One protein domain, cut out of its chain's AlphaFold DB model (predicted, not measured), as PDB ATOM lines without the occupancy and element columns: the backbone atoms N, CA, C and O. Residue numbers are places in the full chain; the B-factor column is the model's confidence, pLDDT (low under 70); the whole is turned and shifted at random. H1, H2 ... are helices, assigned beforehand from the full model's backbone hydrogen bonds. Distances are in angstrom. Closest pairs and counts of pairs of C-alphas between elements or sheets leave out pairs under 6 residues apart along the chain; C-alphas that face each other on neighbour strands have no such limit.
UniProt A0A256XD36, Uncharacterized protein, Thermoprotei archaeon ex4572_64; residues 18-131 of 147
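AT A GLANCE: This is residues 18 to 131 of the 147 residues of an uncharacterized protein of Thermoprotei archaeon ex4572_64 (UniProt A0A256XD36). One long helix, H6, runs through the middle of an elongated, all-helix domain: H4 packs beside it, running opposite ways, H5 packs on H4 and on residues 109 to 113 of H6, and H2 packs with its residues 41 to 45 on residues 114 to 122 of H6, with H1 packed on H2 and apart from H6. The short H3 touches no helix, and residues 125 to 131 follow H6 with no named element. The printed part has 114 residues with six named helices, H1 to H6 in order, and no named strand. It is only just compact, close to loose, with a radius of gyration of the C-alphas of 15.5 A and spans of 48 by 27 by 21 A.

HOW THE PARTS SIT: H1, residues 18 to 33, touches H2, residues 41 to 53, at a steep tilt of 52 degrees, opposite ways; the closest C-alphas, of Val 24 and Leu 47, are 6.7 A apart. H3, residues 61 to 64, is close to but not clearly touching H2, the closest C-alphas, of Val 48 and Leu 62, being 7.9 A apart. H4, residues 70 to 84, touches H5, residues 88 to 98, at a steep tilt of 55 degrees, the same way, closest at the C-alphas of Glu 81 and Ile 88, 5.7 A. The hub is H6, residues 103 to 124. It touches H4 at a shallow tilt of 34 degrees, only just short of steep, opposite ways, with the C-alphas of Phe 73 and Ala 115 closest at 4.9 A. H5 touches residues 109 to 113 of H6 alone, at a steep tilt of 48 degrees, opposite ways, with the C-alphas of Ile 92 and Leu 109 closest at 6.2 A. Residues 41 to 45 of H2 alone touch residues 114 to 122 of H6, only just about perpendicular at 70.3 degrees, closest at the C-alphas of Glu 42 and Ala 121, 5.1 A. Every O i to N i+4 pair is within hydrogen-bond range in H2, H4, H5 and H6, and 9 of 12 are in H1; H3 is too short for such a pair.

IN THESE COORDINATES: H1 begins at C-alpha 18, (23.580, 41.196, -12.626), and is 23.9 A long; H2 is 18.6 A, H3 5.0 A, H4 21.4 A and H5 15.2 A. H6, 32.2 A, ends at C-alpha 124, (-0.184, 28.730, -16.611).

THE WHOLE: The C-alphas farthest apart, of Lys 101 and Val 131, are 51.1 A apart. The printed part has no cut and no long link. The mean pLDDT of the printed part is 87.5; residues 32 to 37, 61 and 63 to 66 are under 70.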
ATOM      1  N   SER A  18      22.838  41.047 -13.890       94.06
ATOM      2  CA  SER A  18      23.580  41.196 -12.626       94.06
ATOM      3  C   SER A  18      22.756  41.735 -11.446       94.06
ATOM      4  O   SER A  18      23.199  41.647 -10.300       94.06
ATOM      5  N   VAL A  19      21.565  42.292 -11.692       94.75
ATOM      6  CA  VAL A  19      20.605  42.671 -10.640       94.75
ATOM      7  C   VAL A  19      19.626  41.523 -10.396       94.75
ATOM      8  O   VAL A  19      19.404  41.161  -9.242       94.75
ATOM      9  N   MET A  20      19.139  40.872 -11.461       94.62
ATOM     10  CA  MET A  20      18.348  39.637 -11.351       94.62
ATOM     11  C   MET A  20      19.102  38.556 -10.560       94.62
ATOM     12  O   MET A  20      18.525  37.903  -9.696       94.62
ATOM     13  N   GLU A  21      20.410  38.413 -10.787       94.19
ATOM     14  CA  GLU A  21      21.269  37.476 -10.062       94.19
ATOM     15  C   GLU A  21      21.237  37.698  -8.541       94.19
ATOM     16  O   GLU A  21      21.114  36.737  -7.784       94.19
ATOM     17  N   LYS A  22      21.281  38.955  -8.082       93.44
ATOM     18  CA  LYS A  22      21.224  39.292  -6.649       93.44
ATOM     19  C   LYS A  22      19.872  38.924  -6.034       93.44
ATOM     20  O   LYS A  22      19.841  38.330  -4.959       93.44
ATOM     21  N   ILE A  23      18.778  39.224  -6.738       93.00
ATOM     22  CA  ILE A  23      17.410  38.892  -6.309       93.00
ATOM     23  C   ILE A  23      17.240  37.370  -6.209       93.00
ATOM     24  O   ILE A  23      16.771  36.862  -5.193       93.00
ATOM     25  N   VAL A  24      17.682  36.627  -7.229       92.00
ATOM     26  CA  VAL A  24      17.574  35.162  -7.254       92.00
ATOM     27  C   VAL A  24      18.461  34.522  -6.184       92.00
ATOM     28  O   VAL A  24      17.993  33.619  -5.499       92.00
ATOM     29  N   ARG A  25      19.691  35.006  -5.958       89.06
ATOM     30  CA  ARG A  25      20.542  34.535  -4.846       89.06
ATOM     31  C   ARG A  25      19.863  34.714  -3.484       89.06
ATOM     32  O   ARG A  25      19.883  33.775  -2.697       89.06
ATOM     33  N   TYR A  26      19.235  35.863  -3.233       88.50
ATOM     34  CA  TYR A  26      18.509  36.131  -1.983       88.50
ATOM     35  C   TYR A  26      17.274  35.226  -1.818       88.50
ATOM     36  O   TYR A  26      17.054  34.647  -0.756       88.50
ATOM     37  N   ALA A  27      16.498  35.026  -2.887       87.62
ATOM     38  CA  ALA A  27      15.360  34.106  -2.872       87.62
ATOM     39  C   ALA A  27      15.782  32.635  -2.672       87.62
ATOM     40  O   ALA A  27      15.074  31.870  -2.019       87.62
ATOM     41  N   LEU A  28      16.953  32.234  -3.180       84.56
ATOM     42  CA  LEU A  28      17.508  30.893  -2.970       84.56
ATOM     43  C   LEU A  28      17.928  30.630  -1.514       84.56
ATOM     44  O   LEU A  28      17.900  29.472  -1.107       84.56
ATOM     45  N   THR A  29      18.236  31.659  -0.715       80.19
ATOM     46  CA  THR A  29      18.441  31.508   0.740       80.19
ATOM     47  C   THR A  29      17.145  31.055   1.422       80.19
ATOM     48  O   THR A  29      17.129  30.059   2.136       80.19
ATOM     49  N   VAL A  30      16.005  31.666   1.075       75.50
ATOM     50  CA  VAL A  30      14.679  31.244   1.577       75.50
ATOM     51  C   VAL A  30      14.335  29.801   1.157       75.50
ATOM     52  O   VAL A  30      13.621  29.092   1.867       75.50
ATOM     53  N   CYS A  31      14.888  29.323   0.035       71.75
ATOM     54  CA  CYS A  31      14.777  27.927  -0.402       71.75
ATOM     55  C   CYS A  31      15.629  26.926   0.406       71.75
ATOM     56  O   CYS A  31      15.490  25.720   0.168       71.75
ATOM     57  N   GLN A  32      16.476  27.389   1.329       69.06
ATOM     58  CA  GLN A  32      17.207  26.567   2.301       69.06
ATOM     59  C   GLN A  32      16.493  26.553   3.667       69.06
ATOM     60  O   GLN A  32      16.422  25.498   4.291       69.06
ATOM     61  N   ASP A  33      15.878  27.671   4.073       69.06
ATOM     62  CA  ASP A  33      15.386  27.873   5.449       69.06
ATOM     63  C   ASP A  33      13.906  27.500   5.712       69.06
ATOM     64  O   ASP A  33      13.484  27.462   6.868       69.06
ATOM     65  N   ARG A  34      13.079  27.263   4.678       68.69
ATOM     66  CA  ARG A  34      11.622  26.995   4.825       68.69
ATOM     67  C   ARG A  34      11.196  25.600   4.377       68.69
ATOM     68  O   ARG A  34      11.798  25.042   3.461       68.69
ATOM     69  N   CYS A  35      10.100  25.064   4.920       65.25
ATOM     70  CA  CYS A  35       9.545  23.791   4.450       65.25
ATOM     71  C   CYS A  35       9.013  23.925   3.003       65.25
ATOM     72  O   CYS A  35       8.552  25.009   2.640       65.25
ATOM     73  N   PRO A  36       9.057  22.886   2.141       67.38
ATOM     74  CA  PRO A  36       8.466  22.949   0.798       67.38
ATOM     75  C   PRO A  36       6.960  23.251   0.768       67.38
ATOM     76  O   PRO A  36       6.500  23.856  -0.195       67.38
ATOM     77  N   SER A  37       6.215  22.903   1.826       66.00
ATOM     78  CA  SER A  37       4.795  23.255   2.007       66.00
ATOM     79  C   SER A  37       4.535  24.761   2.081       66.00
ATOM     80  O   SER A  37       3.459  25.221   1.714       66.00
ATOM     81  N   ASP A  38       5.522  25.530   2.543       71.56
ATOM     82  CA  ASP A  38       5.382  26.957   2.859       71.56
ATOM     83  C   ASP A  38       5.802  27.845   1.671       71.56
ATOM     84  O   ASP A  38       6.051  29.047   1.823       71.56
ATOM     85  N   ARG A  39       5.962  27.230   0.491       74.88
ATOM     86  CA  ARG A  39       6.475  27.837  -0.741       74.88
ATOM     87  C   ARG A  39       5.403  27.789  -1.820       74.88
ATOM     88  O   ARG A  39       4.767  26.762  -2.024       74.88
ATOM     89  N   ASP A  40       5.273  28.877  -2.565       82.50
ATOM     90  CA  ASP A  40       4.460  28.897  -3.779       82.50
ATOM     91  C   ASP A  40       5.102  28.026  -4.891       82.50
ATOM     92  O   ASP A  40       6.241  28.302  -5.297       82.50
ATOM     93  N   PRO A  41       4.390  27.010  -5.425       82.81
ATOM     94  CA  PRO A  41       4.860  26.181  -6.536       82.81
ATOM     95  C   PRO A  41       5.216  26.968  -7.809       82.81
ATOM     96  O   PRO A  41       6.172  26.609  -8.506       82.81
ATOM     97  N   GLU A  42       4.499  28.054  -8.126       85.06
ATOM     98  CA  GLU A  42       4.787  28.849  -9.327       85.06
ATOM     99  C   GLU A  42       6.113  29.622  -9.181       85.06
ATOM    100  O   GLU A  42       6.992  29.539 -10.047       85.06
ATOM    101  N   THR A  43       6.337  30.261  -8.033       86.94
ATOM    102  CA  THR A  43       7.622  30.870  -7.658       86.94
ATOM    103  C   THR A  43       8.769  29.858  -7.744       86.94
ATOM    104  O   THR A  43       9.833  30.178  -8.291       86.94
ATOM    105  N   CYS A  44       8.567  28.612  -7.298       85.62
ATOM    106  CA  CYS A  44       9.581  27.562  -7.426       85.62
ATOM    107  C   CYS A  44       9.946  27.245  -8.893       85.62
ATOM    108  O   CYS A  44      11.132  27.059  -9.187       85.62
ATOM    109  N   LEU A  45       8.988  27.252  -9.835       87.50
ATOM    110  CA  LEU A  45       9.275  27.081 -11.273       87.50
ATOM    111  C   LEU A  45      10.172  28.192 -11.827       87.50
ATOM    112  O   LEU A  45      11.105  27.907 -12.596       87.50
ATOM    113  N   TYR A  46       9.899  29.450 -11.467       89.44
ATOM    114  CA  TYR A  46      10.712  30.578 -11.918       89.44
ATOM    115  C   TYR A  46      12.106  30.547 -11.288       89.44
ATOM    116  O   TYR A  46      13.081  30.658 -12.031       89.44
ATOM    117  N   LEU A  47      12.229  30.295  -9.980       89.19
ATOM    118  CA  LEU A  47      13.526  30.229  -9.291       89.19
ATOM    119  C   LEU A  47      14.435  29.119  -9.836       89.19
ATOM    120  O   LEU A  47      15.586  29.400 -10.162       89.19
ATOM    121  N   VAL A  48      13.923  27.896 -10.029       87.38
ATOM    122  CA  VAL A  48      14.676  26.789 -10.661       87.38
ATOM    123  C   VAL A  48      15.150  27.154 -12.071       87.38
ATOM    124  O   VAL A  48      16.249  26.790 -12.498       87.38
ATOM    125  N   SER A  49      14.317  27.873 -12.822       88.88
ATOM    126  CA  SER A  49      14.637  28.247 -14.200       88.88
ATOM    127  C   SER A  49      15.669  29.367 -14.258       88.88
ATOM    128  O   SER A  49      16.615  29.282 -15.038       88.88
ATOM    129  N   LEU A  50      15.507  30.391 -13.419       91.25
ATOM    130  CA  LEU A  50      16.437  31.503 -13.290       91.25
ATOM    131  C   LEU A  50      17.788  31.024 -12.751       91.25
ATOM    132  O   LEU A  50      18.808  31.404 -13.316       91.25
ATOM    133  N   SER A  51      17.834  30.138 -11.749       89.31
ATOM    134  CA  SER A  51      19.111  29.635 -11.224       89.31
ATOM    135  C   SER A  51      19.901  28.865 -12.290       89.31
ATOM    136  O   SER A  51      21.099  29.098 -12.451       89.31
ATOM    137  N   LYS A  52      19.221  28.033 -13.096       88.25
ATOM    138  CA  LYS A  52      19.815  27.342 -14.253       88.25
ATOM    139  C   LYS A  52      20.318  28.317 -15.325       88.25
ATOM    140  O   LYS A  52      21.402  28.118 -15.861       88.25
ATOM    141  N   ILE A  53      19.531  29.343 -15.646       89.81
ATOM    142  CA  ILE A  53      19.864  30.383 -16.635       89.81
ATOM    143  C   ILE A  53      21.087  31.206 -16.203       89.81
ATOM    144  O   ILE A  53      21.937  31.525 -17.029       89.81
ATOM    145  N   LEU A  54      21.155  31.554 -14.918       90.44
ATOM    146  CA  LEU A  54      22.150  32.453 -14.333       90.44
ATOM    147  C   LEU A  54      23.414  31.719 -13.844       90.44
ATOM    148  O   LEU A  54      24.315  32.351 -13.306       90.44
ATOM    149  N   GLY A  55      23.483  30.390 -13.992       89.19
ATOM    150  CA  GLY A  55      24.612  29.580 -13.516       89.19
ATOM    151  C   GLY A  55      24.725  29.480 -11.987       89.19
ATOM    152  O   GLY A  55      25.777  29.115 -11.474       89.19
ATOM    153  N   LEU A  56      23.648  29.774 -11.249       84.88
ATOM    154  CA  LEU A  56      23.624  29.880  -9.782       84.88
ATOM    155  C   LEU A  56      23.571  28.536  -9.036       84.88
ATOM    156  O   LEU A  56      23.396  28.513  -7.821       84.88
ATOM    157  N   GLY A  57      23.698  27.419  -9.751       76.12
ATOM    158  CA  GLY A  57      23.465  26.082  -9.213       76.12
ATOM    159  C   GLY A  57      21.980  25.706  -9.160       76.12
ATOM    160  O   GLY A  57      21.120  26.347  -9.776       76.12
ATOM    161  N   LYS A  58      21.684  24.615  -8.452       73.19
ATOM    162  CA  LYS A  58      20.327  24.097  -8.242       73.19
ATOM    163  C   LYS A  58      19.799  24.525  -6.863       73.19
ATOM    164  O   LYS A  58      20.590  24.562  -5.922       73.19
ATOM    165  N   PRO A  59      18.487  24.761  -6.692       75.94
ATOM    166  CA  PRO A  59      17.864  24.749  -5.367       75.94
ATOM    167  C   PRO A  59      17.903  23.324  -4.777       75.94
ATOM    168  O   PRO A  59      17.787  22.373  -5.555       75.94
ATOM    169  N   PRO A  60      18.000  23.150  -3.444       71.81
ATOM    170  CA  PRO A  60      18.178  21.831  -2.817       71.81
ATOM    171  C   PRO A  60      17.041  20.851  -3.150       71.81
ATOM    172  O   PRO A  60      17.292  19.711  -3.526       71.81
ATOM    173  N   CYS A  61      15.798  21.336  -3.178       69.25
ATOM    174  CA  CYS A  61      14.615  20.549  -3.544       69.25
ATOM    175  C   CYS A  61      14.608  20.006  -4.988       69.25
ATOM    176  O   CYS A  61      13.716  19.240  -5.354       69.25
ATOM    177  N   LEU A  62      15.563  20.395  -5.840       72.56
ATOM    178  CA  LEU A  62      15.727  19.792  -7.164       72.56
ATOM    179  C   LEU A  62      16.498  18.467  -7.119       72.56
ATOM    180  O   LEU A  62      16.388  17.691  -8.066       72.56
ATOM    181  N   ASP A  63      17.242  18.202  -6.045       68.75
ATOM    182  CA  ASP A  63      17.875  16.906  -5.817       68.75
ATOM    183  C   ASP A  63      16.876  15.926  -5.163       68.75
ATOM    184  O   ASP A  63      16.781  14.794  -5.633       68.75
ATOM    185  N   ASP A  64      16.020  16.391  -4.238       67.44
ATOM    186  CA  ASP A  64      14.911  15.608  -3.649       67.44
ATOM    187  C   ASP A  64      13.926  15.093  -4.721       67.44
ATOM    188  O   ASP A  64      13.717  13.890  -4.886       67.44
ATOM    189  N   TYR A  65      13.359  15.999  -5.531       68.81
ATOM    190  CA  TYR A  65      12.431  15.629  -6.610       68.81
ATOM    191  C   TYR A  65      13.144  15.152  -7.895       68.81
ATOM    192  O   TYR A  65      12.494  14.727  -8.857       68.81
ATOM    193  N   GLY A  66      14.479  15.238  -7.943       69.00
ATOM    194  CA  GLY A  66      15.368  14.858  -9.054       69.00
ATOM    195  C   GLY A  66      15.254  15.704 -10.334       69.00
ATOM    196  O   GLY A  66      16.247  15.934 -11.029       69.00
ATOM    197  N   SER A  67      14.054  16.175 -10.688       76.75
ATOM    198  CA  SER A  67      13.836  17.134 -11.774       76.75
ATOM    199  C   SER A  67      12.514  17.880 -11.608       76.75
ATOM    200  O   SER A  67      11.477  17.271 -11.364       76.75
ATOM    201  N   TYR A  68      12.523  19.186 -11.867       83.06
ATOM    202  CA  TYR A  68      11.301  19.978 -12.004       83.06
ATOM    203  C   TYR A  68      10.700  19.763 -13.401       83.06
ATOM    204  O   TYR A  68      10.854  20.588 -14.301       83.06
ATOM    205  N   SER A  69      10.063  18.608 -13.599       86.81
ATOM    206  CA  SER A  69       9.407  18.232 -14.854       86.81
ATOM    207  C   SER A  69       8.028  17.627 -14.609       86.81
ATOM    208  O   SER A  69       7.804  16.950 -13.607       86.81
ATOM    209  N   GLU A  70       7.110  17.823 -15.556       90.56
ATOM    210  CA  GLU A  70       5.749  17.275 -15.501       90.56
ATOM    211  C   GLU A  70       5.759  15.752 -15.269       90.56
ATOM    212  O   GLU A  70       5.011  15.225 -14.449       90.56
ATOM    213  N   LYS A  71       6.692  15.043 -15.923       91.44
ATOM    214  CA  LYS A  71       6.911  13.598 -15.759       91.44
ATOM    215  C   LYS A  71       7.305  13.210 -14.327       91.44
ATOM    216  O   LYS A  71       6.907  12.139 -13.872       91.44
ATOM    217  N   ALA A  72       8.080  14.038 -13.624       89.88
ATOM    218  CA  ALA A  72       8.470  13.770 -12.240       89.88
ATOM    219  C   ALA A  72       7.294  13.971 -11.275       89.88
ATOM    220  O   ALA A  72       6.999  13.067 -10.495       89.88
ATOM    221  N   PHE A  73       6.560  15.083 -11.386       91.94
ATOM    222  CA  PHE A  73       5.405  15.345 -10.521       91.94
ATOM    223  C   PHE A  73       4.242  14.374 -10.779       91.94
ATOM    224  O   PHE A  73       3.655  13.864  -9.827       91.94
ATOM    225  N   ARG A  74       3.985  13.983 -12.038       94.12
ATOM    226  CA  ARG A  74       3.037  12.893 -12.348       94.12
ATOM    227  C   ARG A  74       3.464  11.538 -11.774       94.12
ATOM    228  O   ARG A  74       2.595  10.743 -11.434       94.12
ATOM    229  N   ARG A  75       4.770  11.264 -11.643       94.12
ATOM    230  CA  ARG A  75       5.270  10.043 -10.984       94.12
ATOM    231  C   ARG A  75       5.026  10.079  -9.473       94.12
ATOM    232  O   ARG A  75       4.595   9.068  -8.941       94.12
ATOM    233  N   ILE A  76       5.259  11.215  -8.810       92.94
ATOM    234  CA  ILE A  76       4.967  11.390  -7.373       92.94
ATOM    235  C   ILE A  76       3.478  11.129  -7.113       92.94
ATOM    236  O   ILE A  76       3.138  10.241  -6.338       92.94
ATOM    237  N   ILE A  77       2.599  11.807  -7.860       95.62
ATOM    238  CA  ILE A  77       1.146  11.592  -7.803       95.62
ATOM    239  C   ILE A  77       0.799  10.112  -7.990       95.62
ATOM    240  O   ILE A  77       0.137   9.531  -7.134       95.62
ATOM    241  N   LYS A  78       1.301   9.482  -9.060       96.69
ATOM    242  CA  LYS A  78       1.022   8.073  -9.343       96.69
ATOM    243  C   LYS A  78       1.461   7.145  -8.195       96.69
ATOM    244  O   LYS A  78       0.713   6.237  -7.846       96.69
ATOM    245  N   ASN A  79       2.645   7.359  -7.616       96.00
ATOM    246  CA  ASN A  79       3.147   6.540  -6.509       96.00
ATOM    247  C   ASN A  79       2.193   6.592  -5.301       96.00
ATOM    248  O   ASN A  79       1.910   5.560  -4.697       96.00
ATOM    249  N   ILE A  80       1.674   7.781  -4.975       96.75
ATOM    250  CA  ILE A  80       0.739   8.004  -3.862       96.75
ATOM    251  C   ILE A  80      -0.629   7.369  -4.170       96.75
ATOM    252  O   ILE A  80      -1.205   6.692  -3.315       96.75
ATOM    253  N   GLU A  81      -1.124   7.495  -5.406       97.94
ATOM    254  CA  GLU A  81      -2.362   6.835  -5.852       97.94
ATOM    255  C   GLU A  81      -2.265   5.297  -5.789       97.94
ATOM    256  O   GLU A  81      -3.205   4.636  -5.342       97.94
ATOM    257  N   GLU A  82      -1.119   4.712  -6.162       97.75
ATOM    258  CA  GLU A  82      -0.864   3.268  -6.036       97.75
ATOM    259  C   GLU A  82      -0.699   2.826  -4.566       97.75
ATOM    260  O   GLU A  82      -1.220   1.771  -4.190       97.75
ATOM    261  N   LYS A  83      -0.050   3.642  -3.719       97.19
ATOM    262  CA  LYS A  83       0.153   3.393  -2.276       97.19
ATOM    263  C   LYS A  83      -1.170   3.346  -1.505       97.19
ATOM    264  O   LYS A  83      -1.384   2.419  -0.722       97.19
ATOM    265  N   TYR A  84      -2.077   4.294  -1.760       96.38
ATOM    266  CA  TYR A  84      -3.354   4.418  -1.038       96.38
ATOM    267  C   TYR A  84      -4.576   3.852  -1.777       96.38
ATOM    268  O   TYR A  84      -5.655   3.783  -1.187       96.38
ATOM    269  N   ARG A  85      -4.425   3.406  -3.033       96.88
ATOM    270  CA  ARG A  85      -5.496   2.839  -3.885       96.88
ATOM    271  C   ARG A  85      -6.708   3.765  -4.064       96.88
ATOM    272  O   ARG A  85      -7.850   3.311  -4.117       96.88
ATOM    273  N   MET A  86      -6.451   5.064  -4.159       95.81
ATOM    274  CA  MET A  86      -7.441   6.135  -4.314       95.81
ATOM    275  C   MET A  86      -6.848   7.246  -5.181       95.81
ATOM    276  O   MET A  86      -5.624   7.340  -5.288       95.81
ATOM    277  N   LYS A  87      -7.675   8.097  -5.797       97.44
ATOM    278  CA  LYS A  87      -7.149   9.210  -6.605       97.44
ATOM    279  C   LYS A  87      -6.504  10.270  -5.719       97.44
ATOM    280  O   LYS A  87      -6.915  10.472  -4.577       97.44
ATOM    281  N   ILE A  88      -5.567  11.032  -6.266       97.38
ATOM    282  CA  ILE A  88      -4.778  12.006  -5.505       97.38
ATOM    283  C   ILE A  88      -5.645  13.081  -4.833       97.38
ATOM    284  O   ILE A  88      -5.390  13.466  -3.696       97.38
ATOM    285  N   GLN A  89      -6.736  13.502  -5.482       96.38
ATOM    286  CA  GLN A  89      -7.689  14.447  -4.895       96.38
ATOM    287  C   GLN A  89      -8.535  13.812  -3.780       96.38
ATOM    288  O   GLN A  89      -8.876  14.486  -2.813       96.38
ATOM    289  N   GLU A  90      -8.861  12.521  -3.888       96.69
ATOM    290  CA  GLU A  90      -9.579  11.762  -2.854       96.69
ATOM    291  C   GLU A  90      -8.674  11.586  -1.618       96.69
ATOM    292  O   GLU A  90      -9.103  11.843  -0.490       96.69
ATOM    293  N   PHE A  91      -7.390  11.275  -1.842       97.12
ATOM    294  CA  PHE A  91      -6.348  11.235  -0.814       97.12
ATOM    295  C   PHE A  91      -6.195  12.581  -0.094       97.12
ATOM    296  O   PHE A  91      -6.441  12.644   1.113       97.12
ATOM    297  N   ILE A  92      -5.892  13.663  -0.824       96.06
ATOM    298  CA  ILE A  92      -5.726  15.015  -0.259       96.06
ATOM    299  C   ILE A  92      -6.974  15.426   0.539       96.06
ATOM    300  O   ILE A  92      -6.858  15.827   1.697       96.06
ATOM    301  N   ASN A  93      -8.175  15.270  -0.031       96.38
ATOM    302  CA  ASN A  93      -9.419  15.657   0.638       96.38
ATOM    303  C   ASN A  93      -9.668  14.843   1.920       96.38
ATOM    304  O   ASN A  93     -10.100  15.407   2.927       96.38
ATOM    305  N   SER A  94      -9.382  13.534   1.910       95.69
ATOM    306  CA  SER A  94      -9.524  12.693   3.106       95.69
ATOM    307  C   SER A  94      -8.541  13.093   4.209       95.69
ATOM    308  O   SER A  94      -8.946  13.203   5.362       95.69
ATOM    309  N   ARG A  95      -7.275  13.385   3.875       95.56
ATOM    310  CA  ARG A  95      -6.237  13.715   4.865       95.56
ATOM    311  C   ARG A  95      -6.317  15.142   5.396       95.56
ATOM    312  O   ARG A  95      -5.988  15.349   6.558       95.56
ATOM    313  N   ILE A  96      -6.858  16.089   4.626       92.88
ATOM    314  CA  ILE A  96      -7.258  17.407   5.149       92.88
ATOM    315  C   ILE A  96      -8.429  17.275   6.143       92.88
ATOM    316  O   ILE A  96      -8.468  17.991   7.139       92.88
ATOM    317  N   LYS A  97      -9.385  16.368   5.891       95.12
ATOM    318  CA  LYS A  97     -10.598  16.214   6.715       95.12
ATOM    319  C   LYS A  97     -10.396  15.367   7.978       95.12
ATOM    320  O   LYS A  97     -10.974  15.679   9.014       95.12
ATOM    321  N   GLU A  98      -9.650  14.270   7.875       94.94
ATOM    322  CA  GLU A  98      -9.454  13.281   8.950       94.94
ATOM    323  C   GLU A  98      -8.126  13.462   9.700       94.94
ATOM    324  O   GLU A  98      -7.955  12.895  10.778       94.94
ATOM    325  N   GLY A  99      -7.192  14.229   9.130       92.44
ATOM    326  CA  GLY A  99      -5.790  14.266   9.538       92.44
ATOM    327  C   GLY A  99      -4.966  13.097   8.959       92.44
ATOM    328  O   GLY A  99      -5.508  12.020   8.680       92.44
ATOM    329  N   PRO A 100      -3.645  13.272   8.771       92.81
ATOM    330  CA  PRO A 100      -2.712  12.167   8.554       92.81
ATOM    331  C   PRO A 100      -2.641  11.233   9.766       92.81
ATOM    332  O   PRO A 100      -2.565  11.680  10.910       92.81
ATOM    333  N   LYS A 101      -2.632   9.922   9.516       92.38
ATOM    334  CA  LYS A 101      -2.642   8.869  10.550       92.38
ATOM    335  C   LYS A 101      -1.233   8.370  10.890       92.38
ATOM    336  O   LYS A 101      -1.063   7.558  11.797       92.38
ATOM    337  N   SER A 102      -0.219   8.863  10.179       94.38
ATOM    338  CA  SER A 102       1.203   8.608  10.413       94.38
ATOM    339  C   SER A 102       2.061   9.761   9.870       94.38
ATOM    340  O   SER A 102       1.583  10.596   9.102       94.38
ATOM    341  N   LEU A 103       3.349   9.789  10.237       92.69
ATOM    342  CA  LEU A 103       4.329  10.713   9.642       92.69
ATOM    343  C   LEU A 103       4.493  10.480   8.131       92.69
ATOM    344  O   LEU A 103       4.643  11.434   7.378       92.69
ATOM    345  N   ASP A 104       4.418   9.219   7.704       94.31
ATOM    346  CA  ASP A 104       4.477   8.785   6.305       94.31
ATOM    347  C   ASP A 104       3.301   9.371   5.494       94.31
ATOM    348  O   ASP A 104       3.520  10.061   4.503       94.31
ATOM    349  N   GLU A 105       2.067   9.263   6.005       95.12
ATOM    350  CA  GLU A 105       0.893   9.912   5.394       95.12
ATOM    351  C   GLU A 105       0.971  11.447   5.386       95.12
ATOM    352  O   GLU A 105       0.369  12.087   4.523       95.12
ATOM    353  N   ASN A 106       1.677  12.055   6.346       92.94
ATOM    354  CA  ASN A 106       1.876  13.503   6.380       92.94
ATOM    355  C   ASN A 106       2.874  13.956   5.302       92.94
ATOM    356  O   ASN A 106       2.637  14.966   4.642       92.94
ATOM    357  N   VAL A 107       3.948  13.187   5.081       91.38
ATOM    358  CA  VAL A 107       4.889  13.412   3.972       91.38
ATOM    359  C   VAL A 107       4.177  13.248   2.629       91.38
ATOM    360  O   VAL A 107       4.241  14.165   1.811       91.38
ATOM    361  N   ASP A 108       3.421  12.165   2.421       94.44
ATOM    362  CA  ASP A 108       2.658  11.977   1.178       94.44
ATOM    363  C   ASP A 108       1.614  13.082   0.962       94.44
ATOM    364  O   ASP A 108       1.402  13.498  -0.174       94.44
ATOM    365  N   LEU A 109       0.960  13.598   2.013       94.31
ATOM    366  CA  LEU A 109       0.037  14.733   1.879       94.31
ATOM    367  C   LEU A 109       0.762  15.985   1.365       94.31
ATOM    368  O   LEU A 109       0.271  16.637   0.440       94.31
ATOM    369  N   MET A 110       1.930  16.296   1.931       90.25
ATOM    370  CA  MET A 110       2.755  17.429   1.508       90.25
ATOM    371  C   MET A 110       3.262  17.247   0.069       90.25
ATOM    372  O   MET A 110       3.164  18.176  -0.736       90.25
ATOM    373  N   GLU A 111       3.739  16.052  -0.294       90.94
ATOM    374  CA  GLU A 111       4.170  15.742  -1.663       90.94
ATOM    375  C   GLU A 111       3.010  15.780  -2.668       90.94
ATOM    376  O   GLU A 111       3.172  16.325  -3.760       90.94
ATOM    377  N   ALA A 112       1.832  15.264  -2.309       93.38
ATOM    378  CA  ALA A 112       0.633  15.291  -3.143       93.38
ATOM    379  C   ALA A 112       0.176  16.727  -3.435       93.38
ATOM    380  O   ALA A 112      -0.077  17.077  -4.592       93.38
ATOM    381  N   GLN A 113       0.102  17.568  -2.397       92.12
ATOM    382  CA  GLN A 113      -0.250  18.984  -2.520       92.12
ATOM    383  C   GLN A 113       0.778  19.740  -3.369       92.12
ATOM    384  O   GLN A 113       0.396  20.440  -4.313       92.12
ATOM    385  N   PHE A 114       2.074  19.557  -3.091       88.50
ATOM    386  CA  PHE A 114       3.141  20.218  -3.840       88.50
ATOM    387  C   PHE A 114       3.165  19.772  -5.308       88.50
ATOM    388  O   PHE A 114       3.141  20.616  -6.201       88.50
ATOM    389  N   ALA A 115       3.130  18.467  -5.590       90.81
ATOM    390  CA  ALA A 115       3.160  17.942  -6.955       90.81
ATOM    391  C   ALA A 115       1.946  18.384  -7.790       90.81
ATOM    392  O   ALA A 115       2.103  18.717  -8.966       90.81
ATOM    393  N   LEU A 116       0.749  18.440  -7.195       91.44
ATOM    394  CA  LEU A 116      -0.455  18.915  -7.879       91.44
ATOM    395  C   LEU A 116      -0.405  20.432  -8.135       91.44
ATOM    396  O   LEU A 116      -0.700  20.872  -9.248       91.44
ATOM    397  N   GLY A 117       0.062  21.224  -7.164       90.44
ATOM    398  CA  GLY A 117       0.320  22.657  -7.345       90.44
ATOM    399  C   GLY A 117       1.367  22.942  -8.431       90.44
ATOM    400  O   GLY A 117       1.146  23.788  -9.297       90.44
ATOM    401  N   MET A 118       2.459  22.174  -8.452       89.19
ATOM    402  CA  MET A 118       3.512  22.251  -9.470       89.19
ATOM    403  C   MET A 118       2.989  21.943 -10.881       89.19
ATOM    404  O   MET A 118       3.360  22.638 -11.826       89.19
ATOM    405  N   LEU A 119       2.121  20.935 -11.048       91.50
ATOM    406  CA  LEU A 119       1.511  20.623 -12.348       91.50
ATOM    407  C   LEU A 119       0.564  21.728 -12.827       91.50
ATOM    408  O   LEU A 119       0.602  22.086 -14.006       91.50
ATOM    409  N   ASN A 120      -0.234  22.303 -11.925       90.56
ATOM    410  CA  ASN A 120      -1.102  23.434 -12.250       90.56
ATOM    411  C   ASN A 120      -0.268  24.645 -12.700       90.56
ATOM    412  O   ASN A 120      -0.480  25.157 -13.800       90.56
ATOM    413  N   ALA A 121       0.747  25.027 -11.918       89.81
ATOM    414  CA  ALA A 121       1.646  26.137 -12.236       89.81
ATOM    415  C   ALA A 121       2.438  25.922 -13.542       89.81
ATOM    416  O   ALA A 121       2.693  26.871 -14.281       89.81
ATOM    417  N   MET A 122       2.792  24.678 -13.892       89.56
ATOM    418  CA  MET A 122       3.421  24.377 -15.188       89.56
ATOM    419  C   MET A 122       2.516  24.693 -16.389       89.56
ATOM    420  O   MET A 122       3.045  24.964 -17.467       89.56
ATOM    421  N   SER A 123       1.188  24.673 -16.219       83.81
ATOM    422  CA  SER A 123       0.228  24.930 -17.301       83.81
ATOM    423  C   SER A 123      -0.026  26.422 -17.570       83.81
ATOM    424  O   SER A 123      -0.233  26.798 -18.722       83.81
ATOM    425  N   SER A 124       0.035  27.272 -16.537       83.06
ATOM    426  CA  SER A 124      -0.184  28.730 -16.611       83.06
ATOM    427  C   SER A 124       1.087  29.539 -16.893       83.06
ATOM    428  O   SER A 124       1.009  30.673 -17.371       83.06
ATOM    429  N   ARG A 125       2.254  28.962 -16.587       84.00
ATOM    430  CA  ARG A 125       3.558  29.629 -16.538       84.00
ATOM    431  C   ARG A 125       3.868  30.558 -17.729       84.00
ATOM    432  O   ARG A 125       3.980  30.121 -18.881       84.00
ATOM    433  N   ARG A 126       4.207  31.818 -17.425       85.62
ATOM    434  CA  ARG A 126       4.768  32.786 -18.387       85.62
ATOM    435  C   ARG A 126       6.198  32.396 -18.819       85.62
ATOM    436  O   ARG A 126       6.975  31.778 -18.082       85.62
ATOM    437  N   LYS A 127       6.586  32.768 -20.045       84.94
ATOM    438  CA  LYS A 127       7.929  32.490 -20.596       84.94
ATOM    439  C   LYS A 127       8.929  33.567 -20.177       84.94
ATOM    440  O   LYS A 127       8.719  34.743 -20.445       84.94
ATOM    441  N   LEU A 128      10.056  33.149 -19.600       88.44
ATOM    442  CA  LEU A 128      11.192  34.037 -19.339       88.44
ATOM    443  C   LEU A 128      11.882  34.389 -20.666       88.44
ATOM    444  O   LEU A 128      12.304  33.495 -21.401       88.44
ATOM    445  N   ILE A 129      11.996  35.683 -20.961       89.00
ATOM    446  CA  ILE A 129      12.599  36.221 -22.187       89.00
ATOM    447  C   ILE A 129      13.937  36.865 -21.828       89.00
ATOM    448  O   ILE A 129      14.008  37.675 -20.908       89.00
ATOM    449  N   ILE A 130      15.002  36.506 -22.547       88.31
ATOM    450  CA  ILE A 130      16.353  37.025 -22.308       88.31
ATOM    451  C   ILE A 130      16.965  37.445 -23.636       88.31
ATOM    452  O   ILE A 130      17.036  36.665 -24.585       88.31
ATOM    453  N   VAL A 131      17.412  38.696 -23.689       89.88
ATOM    454  CA  VAL A 131      17.977  39.345 -24.873       89.88
ATOM    455  C   VAL A 131      19.215  40.145 -24.474       89.88
ATOM    456  O   VAL A 131      19.330  40.610 -23.342       89.88
TER     457      VAL A 131